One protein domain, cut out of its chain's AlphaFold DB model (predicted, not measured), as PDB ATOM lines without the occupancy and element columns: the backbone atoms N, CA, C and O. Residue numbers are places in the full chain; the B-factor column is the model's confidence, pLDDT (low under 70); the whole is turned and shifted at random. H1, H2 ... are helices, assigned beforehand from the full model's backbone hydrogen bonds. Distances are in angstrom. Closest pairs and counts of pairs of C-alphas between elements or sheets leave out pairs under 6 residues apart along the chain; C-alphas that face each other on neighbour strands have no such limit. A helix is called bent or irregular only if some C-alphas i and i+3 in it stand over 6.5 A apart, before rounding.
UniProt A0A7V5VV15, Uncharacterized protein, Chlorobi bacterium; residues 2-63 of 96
ATOM      1  N   PRO A   2      -6.611 -17.670  38.524       56.50
ATOM      2  CA  PRO A   2      -6.792 -18.735  37.551       56.50
ATOM      3  C   PRO A   2      -7.696 -19.810  38.162       56.50
ATOM      4  O   PRO A   2      -7.383 -20.393  39.199       56.50
ATOM      5  N   TRP A   3      -8.856 -20.022  37.553       61.72
ATOM      6  CA  TRP A   3      -9.768 -21.108  37.908       61.72
ATOM      7  C   TRP A   3      -9.175 -22.448  37.451       61.72
ATOM      8  O   TRP A   3      -8.471 -22.499  36.442       61.72
ATOM      9  N   SER A   4      -9.423 -23.531  38.193       74.62
ATOM     10  CA  SER A   4      -8.836 -24.841  37.884       74.62
ATOM     11  C   SER A   4      -9.484 -25.483  36.652       74.62
ATOM     12  O   SER A   4     -10.671 -25.316  36.387       74.62
ATOM     13  N   GLU A   5      -8.720 -26.284  35.911       62.94
ATOM     14  CA  GLU A   5      -9.189 -27.040  34.736       62.94
ATOM     15  C   GLU A   5     -10.413 -27.933  35.052       62.94
ATOM     16  O   GLU A   5     -11.312 -28.132  34.234       62.94
ATOM     17  N   ALA A   6     -10.490 -28.420  36.296       66.00
ATOM     18  CA  ALA A   6     -11.619 -29.185  36.815       66.00
ATOM     19  C   ALA A   6     -12.906 -28.350  36.943       66.00
ATOM     20  O   ALA A   6     -13.996 -28.877  36.719       66.00
ATOM     21  N   PHE A   7     -12.788 -27.057  37.269       65.94
ATOM     22  CA  PHE A   7     -13.927 -26.143  37.341       65.94
ATOM     23  C   PHE A   7     -14.531 -25.912  35.956       65.94
ATOM     24  O   PHE A   7     -15.738 -26.062  35.797       65.94
ATOM     25  N   TRP A   8     -13.702 -25.648  34.942       61.75
ATOM     26  CA  TRP A   8     -14.167 -25.492  33.560       61.75
ATOM     27  C   TRP A   8     -14.865 -26.751  33.050       61.75
ATOM     28  O   TRP A   8     -15.980 -26.679  32.539       61.75
ATOM     29  N   ARG A   9     -14.276 -27.928  33.289       62.81
ATOM     30  CA  ARG A   9     -14.904 -29.211  32.942       62.81
ATOM     31  C   ARG A   9     -16.259 -29.416  33.616       62.81
ATOM     32  O   ARG A   9     -17.175 -29.926  32.981       62.81
ATOM     33  N   TRP A  10     -16.396 -29.039  34.886       63.78
ATOM     34  CA  TRP A  10     -17.669 -29.125  35.601       63.78
ATOM     35  C   TRP A  10     -18.694 -28.110  35.066       63.78
ATOM     36  O   TRP A  10     -19.829 -28.484  34.776       63.78
ATOM     37  N   TYR A  11     -18.283 -26.859  34.854       63.44
ATOM     38  CA  TYR A  11     -19.125 -25.762  34.369       63.44
ATOM     39  C   TYR A  11     -19.697 -26.044  32.969       63.44
ATOM     40  O   TYR A  11     -20.902 -25.916  32.760       63.44
ATOM     41  N   PHE A  12     -18.878 -26.552  32.040       63.66
ATOM     42  CA  PHE A  12     -19.348 -26.950  30.707       63.66
ATOM     43  C   PHE A  12     -20.241 -28.190  30.719       63.66
ATOM     44  O   PHE A  12     -21.156 -28.299  29.907       63.66
ATOM     45  N   ARG A  13     -20.039 -29.103  31.675       61.09
ATOM     46  CA  ARG A  13     -20.850 -30.321  31.804       61.09
ATOM     47  C   ARG A  13     -22.251 -30.065  32.360       61.09
ATOM     48  O   ARG A  13     -23.163 -30.828  32.058       61.09
ATOM     49  N   HIS A  14     -22.423 -29.028  33.176       64.69
ATOM     50  CA  HIS A  14     -23.698 -28.711  33.830       64.69
ATOM     51  C   HIS A  14     -24.520 -27.622  33.123       64.69
ATOM     52  O   HIS A  14     -25.609 -27.294  33.591       64.69
ATOM     53  N   GLY A  15     -24.055 -27.150  31.964       59.25
ATOM     54  CA  GLY A  15     -24.805 -26.268  31.076       59.25
ATOM     55  C   GLY A  15     -24.452 -24.806  31.298       59.25
ATOM     56  O   GLY A  15     -25.024 -24.128  32.148       59.25
ATOM     57  N   VAL A  16     -23.528 -24.308  30.481       67.88
ATOM     58  CA  VAL A  16     -23.294 -22.871  30.367       67.88
ATOM     59  C   VAL A  16     -24.512 -22.241  29.685       67.88
ATOM     60  O   VAL A  16     -25.000 -22.792  28.692       67.88
ATOM     61  N   PRO A  17     -25.043 -21.118  30.198       76.12
ATOM     62  CA  PRO A  17     -26.194 -20.468  29.588       76.12
ATOM     63  C   PRO A  17     -25.909 -20.105  28.130       76.12
ATOM     64  O   PRO A  17     -24.859 -19.541  27.836       76.12
ATOM     65  N   ARG A  18     -26.867 -20.352  27.226       74.06
ATOM     66  CA  ARG A  18     -26.731 -20.030  25.790       74.06
ATOM     67  C   ARG A  18     -26.284 -18.582  25.552       74.06
ATOM     68  O   ARG A  18     -25.430 -18.339  24.711       74.06
ATOM     69  N   ARG A  19     -26.791 -17.667  26.381       83.44
ATOM     70  CA  ARG A  19     -26.464 -16.239  26.357       83.44
ATOM     71  C   ARG A  19     -24.969 -15.946  26.503       83.44
ATOM     72  O   ARG A  19     -24.475 -15.060  25.839       83.44
ATOM     73  N   PHE A  20     -24.235 -16.724  27.300       89.69
ATOM     74  CA  PHE A  20     -22.790 -16.525  27.460       89.69
ATOM     75  C   PHE A  20     -22.031 -16.714  26.140       89.69
ATOM     76  O   PHE A  20     -21.135 -15.943  25.820       89.69
ATOM     77  N   TYR A  21     -22.392 -17.740  25.369       91.94
ATOM     78  CA  TYR A  21     -21.765 -17.982  24.072       91.94
ATOM     79  C   TYR A  21     -22.214 -16.960  23.030       91.94
ATOM     80  O   TYR A  21     -21.420 -16.579  22.182       91.94
ATOM     81  N   GLU A  22     -23.470 -16.516  23.098       92.31
ATOM     82  CA  GLU A  22     -23.980 -15.435  22.250       92.31
ATOM     83  C   GLU A  22     -23.204 -14.136  22.502       92.31
ATOM     84  O   GLU A  22     -22.674 -13.580  21.546       92.31
ATOM     85  N   ASP A  23     -23.023 -13.738  23.765       93.81
ATOM     86  CA  ASP A  23     -22.244 -12.553  24.145       93.81
ATOM     87  C   ASP A  23     -20.789 -12.662  23.626       93.81
ATOM     88  O   ASP A  23     -20.274 -11.746  22.990       93.81
ATOM     89  N   LEU A  24     -20.138 -13.822  23.798       94.56
ATOM     90  CA  LEU A  24     -18.791 -14.062  23.255       94.56
ATOM     91  C   LEU A  24     -18.735 -14.005  21.724       94.56
ATOM     92  O   LEU A  24     -17.709 -13.631  21.156       94.56
ATOM     93  N   ALA A  25     -19.794 -14.442  21.046       94.12
ATOM     94  CA  ALA A  25     -19.852 -14.420  19.592       94.12
ATOM     95  C   ALA A  25     -20.006 -12.993  19.076       94.12
ATOM     96  O   ALA A  25     -19.303 -12.631  18.140       94.12
ATOM     97  N   GLU A  26     -20.855 -12.187  19.715       93.75
ATOM     98  CA  GLU A  26     -21.033 -10.766  19.394       93.75
ATOM     99  C   GLU A  26     -19.731  -9.971  19.578       93.75
ATOM    100  O   GLU A  26     -19.441  -9.064  18.799       93.75
ATOM    101  N   GLU A  27     -18.900 -10.354  20.551       94.88
ATOM    102  CA  GLU A  27     -17.564  -9.781  20.763       94.88
ATOM    103  C   GLU A  27     -16.488 -10.326  19.801       94.88
ATOM    104  O   GLU A  27     -15.350  -9.860  19.823       94.88
ATOM    105  N   GLY A  28     -16.816 -11.306  18.949       92.94
ATOM    106  CA  GLY A  28     -15.867 -11.940  18.025       92.94
ATOM    107  C   GLY A  28     -14.876 -12.902  18.692       92.94
ATOM    108  O   GLY A  28     -13.909 -13.314  18.063       92.94
ATOM    109  N   LEU A  29     -15.110 -13.283  19.951       94.44
ATOM    110  CA  LEU A  29     -14.188 -14.087  20.765       94.44
ATOM    111  C   LEU A  29     -14.574 -15.570  20.848       94.44
ATOM    112  O   LEU A  29     -13.773 -16.403  21.277       94.44
ATOM    113  N   LEU A  30     -15.808 -15.925  20.469       94.31
ATOM    114  CA  LEU A  30     -16.321 -17.281  20.666       94.31
ATOM    115  C   LEU A  30     -15.507 -18.340  19.910       94.31
ATOM    116  O   LEU A  30     -15.294 -19.424  20.448       94.31
ATOM    117  N   TYR A  31     -15.065 -18.071  18.680       92.31
ATOM    118  CA  TYR A  31     -14.361 -19.086  17.893       92.31
ATOM    119  C   TYR A  31     -13.036 -19.495  18.543       92.31
ATOM    120  O   TYR A  31     -12.824 -20.684  18.793       92.31
ATOM    121  N   ASP A  32     -12.206 -18.517  18.906       92.44
ATOM    122  CA  ASP A  32     -10.922 -18.747  19.573       92.44
ATOM    123  C   ASP A  32     -11.121 -19.437  20.922       92.44
ATOM    124  O   ASP A  32     -10.492 -20.456  21.208       92.44
ATOM    125  N   PHE A  33     -12.093 -18.966  21.708       93.06
ATOM    126  CA  PHE A  33     -12.463 -19.591  22.973       93.06
ATOM    127  C   PHE A  33     -12.803 -21.078  22.810       93.06
ATOM    128  O   PHE A  33     -12.390 -21.922  23.613       93.06
ATOM    129  N   LEU A  34     -13.569 -21.418  21.771       92.56
ATOM    130  CA  LEU A  34     -13.950 -22.796  21.519       92.56
ATOM    131  C   LEU A  34     -12.751 -23.657  21.117       92.56
ATOM    132  O   LEU A  34     -12.678 -24.802  21.565       92.56
ATOM    133  N   GLN A  35     -11.810 -23.134  20.329       91.12
ATOM    134  CA  GLN A  35     -10.591 -23.864  19.967       91.12
ATOM    135  C   GLN A  35      -9.661 -24.057  21.171       91.12
ATOM    136  O   GLN A  35      -9.136 -25.150  21.377       91.12
ATOM    137  N   GLU A  36      -9.492 -23.036  22.008       91.81
ATOM    138  CA  GLU A  36      -8.567 -23.093  23.142       91.81
ATOM    139  C   GLU A  36      -9.098 -23.936  24.305       91.81
ATOM    140  O   GLU A  36      -8.344 -24.672  24.946       91.81
ATOM    141  N   HIS A  37     -10.398 -23.850  24.591       89.12
ATOM    142  CA  HIS A  37     -10.964 -24.415  25.819       89.12
ATOM    143  C   HIS A  37     -11.952 -25.554  25.588       89.12
ATOM    144  O   HIS A  37     -12.187 -26.353  26.498       89.12
ATOM    145  N   CYS A  38     -12.542 -25.648  24.397       89.88
ATOM    146  CA  CYS A  38     -13.621 -26.591  24.103       89.88
ATOM    147  C   CYS A  38     -13.348 -27.485  22.885       89.88
ATOM    148  O   CYS A  38     -14.255 -28.209  22.476       89.88
ATOM    149  N   ALA A  39     -12.129 -27.514  22.329       89.56
ATOM    150  CA  ALA A  39     -11.834 -28.263  21.101       89.56
ATOM    151  C   ALA A  39     -12.215 -29.746  21.201       89.56
ATOM    152  O   ALA A  39     -12.822 -30.307  20.289       89.56
ATOM    153  N   GLN A  40     -11.921 -30.383  22.336       89.19
ATOM    154  CA  GLN A  40     -12.269 -31.787  22.546       89.19
ATOM    155  C   GLN A  40     -13.790 -32.003  22.610       89.19
ATOM    156  O   GLN A  40     -14.292 -32.999  22.095       89.19
ATOM    157  N   LEU A  41     -14.526 -31.056  23.201       87.88
ATOM    158  CA  LEU A  41     -15.983 -31.113  23.281       87.88
ATOM    159  C   LEU A  41     -16.619 -30.882  21.904       87.88
ATOM    160  O   LEU A  41     -17.518 -31.626  21.529       87.88
ATOM    161  N   LEU A  42     -16.096 -29.932  21.119       89.12
ATOM    162  CA  LEU A  42     -16.504 -29.719  19.728       89.12
ATOM    163  C   LEU A  42     -16.333 -30.982  18.873       89.12
ATOM    164  O   LEU A  42     -17.168 -31.256  18.018       89.12
ATOM    165  N   GLN A  43     -15.267 -31.755  19.085       87.81
ATOM    166  CA  GLN A  43     -15.020 -32.978  18.314       87.81
ATOM    167  C   GLN A  43     -15.925 -34.150  18.714       87.81
ATOM    168  O   GLN A  43     -16.234 -34.994  17.877       87.81
ATOM    169  N   GLN A  44     -16.302 -34.244  19.989       90.56
ATOM    170  CA  GLN A  44     -16.971 -35.428  20.540       90.56
ATOM    171  C   GLN A  44     -18.488 -35.273  20.661       90.56
ATOM    172  O   GLN A  44     -19.201 -36.275  20.637       90.56
ATOM    173  N   ASP A  45     -18.981 -34.043  20.799       89.88
ATOM    174  CA  ASP A  45     -20.401 -33.747  20.968       89.88
ATOM    175  C   ASP A  45     -20.928 -32.977  19.752       89.88
ATOM    176  O   ASP A  45     -20.793 -31.756  19.626       89.88
ATOM    177  N   GLU A  46     -21.550 -33.720  18.835       87.44
ATOM    178  CA  GLU A  46     -22.128 -33.178  17.605       87.44
ATOM    179  C   GLU A  46     -23.189 -32.108  17.884       87.44
ATOM    180  O   GLU A  46     -23.261 -31.104  17.174       87.44
ATOM    181  N   ARG A  47     -23.999 -32.295  18.934       87.69
ATOM    182  CA  ARG A  47     -25.064 -31.353  19.274       87.69
ATOM    183  C   ARG A  47     -24.470 -30.046  19.779       87.69
ATOM    184  O   ARG A  47     -24.877 -28.991  19.302       87.69
ATOM    185  N   PHE A  48     -23.503 -30.118  20.692       89.81
ATOM    186  CA  PHE A  48     -22.790 -28.938  21.175       89.81
ATOM    187  C   PHE A  48     -22.123 -28.185  20.022       89.81
ATOM    188  O   PHE A  48     -22.297 -26.975  19.894       89.81
ATOM    189  N   ARG A  49     -21.418 -28.901  19.137       90.88
ATOM    190  CA  ARG A  49     -20.774 -28.308  17.960       90.88
ATOM    191  C   ARG A  49     -21.770 -27.572  17.072       90.88
ATOM    192  O   ARG A  49     -21.519 -26.422  16.721       90.88
ATOM    193  N   ARG A  50     -22.905 -28.197  16.751       89.69
ATOM    194  CA  ARG A  50     -23.948 -27.560  15.940       89.69
ATOM    195  C   ARG A  50     -24.496 -26.307  16.618       89.69
ATOM    196  O   ARG A  50     -24.578 -25.267  15.974       89.69
ATOM    197  N   ASP A  51     -24.824 -26.391  17.904       92.19
ATOM    198  CA  ASP A  51     -25.377 -25.260  18.650       92.19
ATOM    199  C   ASP A  51     -24.377 -24.083  18.695       92.19
ATOM    200  O   ASP A  51     -24.777 -22.929  18.549       92.19
ATOM    201  N   MET A  52     -23.073 -24.350  18.833       93.06
ATOM    202  CA  MET A  52     -22.030 -23.317  18.784       93.06
ATOM    203  C   MET A  52     -21.855 -22.719  17.388       93.06
ATOM    204  O   MET A  52     -21.732 -21.504  17.254       93.06
ATOM    205  N   TYR A  53     -21.871 -23.549  16.342       92.81
ATOM    206  CA  TYR A  53     -21.772 -23.072  14.961       92.81
ATOM    207  C   TYR A  53     -22.976 -22.207  14.582       92.81
ATOM    208  O   TYR A  53     -22.798 -21.170  13.952       92.81
ATOM    209  N   GLU A  54     -24.184 -22.562  15.026       92.50
ATOM    210  CA  GLU A  54     -25.371 -21.714  14.862       92.50
ATOM    211  C   GLU A  54     -25.202 -20.345  15.527       92.50
ATOM    212  O   GLU A  54     -25.601 -19.330  14.956       92.50
ATOM    213  N   ILE A  55     -24.622 -20.299  16.731       94.00
ATOM    214  CA  ILE A  55     -24.363 -19.034  17.425       94.00
ATOM    215  C   ILE A  55     -23.335 -18.207  16.651       94.00
ATOM    216  O   ILE A  55     -23.595 -17.035  16.394       94.00
ATOM    217  N   LEU A  56     -22.220 -18.807  16.222       94.69
ATOM    218  CA  LEU A  56     -21.200 -18.122  15.424       94.69
ATOM    219  C   LEU A  56     -21.787 -17.555  14.126       94.69
ATOM    220  O   LEU A  56     -21.601 -16.380  13.840       94.69
ATOM    221  N   LEU A  57     -22.567 -18.342  13.383       91.94
ATOM    222  CA  LEU A  57     -23.189 -17.894  12.130       91.94
ATOM    223  C   LEU A  57     -24.192 -16.750  12.321       91.94
ATOM    224  O   LEU A  57     -24.408 -15.961  11.405       91.94
ATOM    225  N   ARG A  58     -24.851 -16.683  13.480       92.62
ATOM    226  CA  ARG A  58     -25.895 -15.691  13.751       92.62
ATOM    227  C   ARG A  58     -25.356 -14.406  14.374       92.62
ATOM    228  O   ARG A  58     -25.906 -13.343  14.107       92.62
ATOM    229  N   CYS A  59     -24.370 -14.528  15.254       93.00
ATOM    230  CA  CYS A  59     -23.955 -13.462  16.161       93.00
ATOM    231  C   CYS A  59     -22.558 -12.911  15.851       93.00
ATOM    232  O   CYS A  59     -22.268 -11.803  16.292       93.00
ATOM    233  N   ALA A  60     -21.699 -13.646  15.132       90.44
ATOM    234  CA  ALA A  60     -20.339 -13.180  14.880       90.44
ATOM    235  C   ALA A  60     -20.338 -11.865  14.074       90.44
ATOM    236  O   ALA A  60     -21.070 -11.753  13.086       90.44
ATOM    237  N   PRO A  61     -19.517 -10.875  14.470       90.56
ATOM    238  CA  PRO A  61     -19.459  -9.577  13.799       90.56
ATOM    239  C   PRO A  61     -18.839  -9.667  12.401       90.56
ATOM    240  O   PRO A  61     -19.128  -8.835  11.542       90.56
ATOM    241  N   GLU A  62     -18.002 -10.679  12.170       90.12
ATOM    242  CA  GLU A  62     -17.321 -10.929  10.906       90.12
ATOM    243  C   GLU A  62     -17.392 -12.420  10.539       90.12
ATOM    244  O   GLU A  62     -17.504 -13.274  11.427       90.12
ATOM    245  N   PRO A  63     -17.323 -12.758   9.239       88.62
ATOM    246  CA  PRO A  63     -17.188 -14.139   8.798       88.62
ATOM    247  C   PRO A  63     -15.922 -14.781   9.371       88.62
ATOM    248  O   PRO A  63     -14.868 -14.149   9.415       88.62
TER     249      PRO A  63
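Overview. This is residues 2 to 63 of the 96 residues of an uncharacterized protein of Chlorobi bacterium (UniProt A0A7V5VV15). Two helices, H3 and H4, lie side by side as a hairpin, and a shorter helix, H2, packs obliquely on H4 near the hairpin's open end, where H3 begins and H4 ends. A fourth helix, H1, is set off from this three-helix body, near H3 but touching no helix. You are reading 62 printed residues with four named helices, in the order H1, H2, H3, H4, and no named strand; the class is all helix. The whole is compact, with a radius of gyration of the C-alphas of 11.4 A, and the C-alphas span 32 by 26 by 19 A.

Arrangement. Start at H3, residues 30 to 44, the longest helix by residues. Past Asp 45 comes H4, residues 46 to 59, and the two form a helical hairpin: they touch, run opposite ways at a shallow tilt of 21 degrees, and their closest C-alphas, those of Leu 42 and Arg 49, are 4.8 A apart. Look next at H2, residues 18 to 26, which touches H4; their closest C-alphas, those of Glu 26 and Cys 59, are 5.1 A apart. H2 and H4 run the same way at a steep tilt of 46 degrees. H2 and H3 only just touch, with 3 pairs of C-alphas within 8 A, and only at the corner by their link. There H3 touches H2 with residues 30 to 31 alone; the closest C-alphas are those of Leu 24 and Leu 30, 4.8 A apart. Last, find H1, residues 5 to 13: it is near H3, with 9 pairs of C-alphas within 10 A, but apart from H2 and from H4. In H1, H2 and H4 every O i to N i+4 pair is within hydrogen-bond range; in H3, 8 of 11 are.

Along the chain. Find C-alpha 30 at (-16.321, -17.281, 20.666); from there H3 runs 18.2 A to C-alpha 44. H3 is irregular: C-alphas 37 and 40 are 8.2 A apart. H4 runs 19.9 A from C-alpha 46 to C-alpha 59, at (-23.955, -13.462, 16.161). H2 measures 12.6 A from C-alpha 18 to C-alpha 26. H1 begins at C-alpha 5, at (-9.189, -27.040, 34.736), and reaches C-alpha 13 after 12.5 A.

Size, cuts and confidence. The two C-alphas farthest apart, those of Ala 6 and Pro 63, are 32.3 A apart. The printed part runs from residue 2 to residue 63 with no cut, and the links H1 to H2, H2 to H3 and H3 to H4 are tight. The mean pLDDT of the printed part is 84.1. Confidence is under 70 at residues 2 to 3 and 5 to 16, of which 5 to 13 belong to H1.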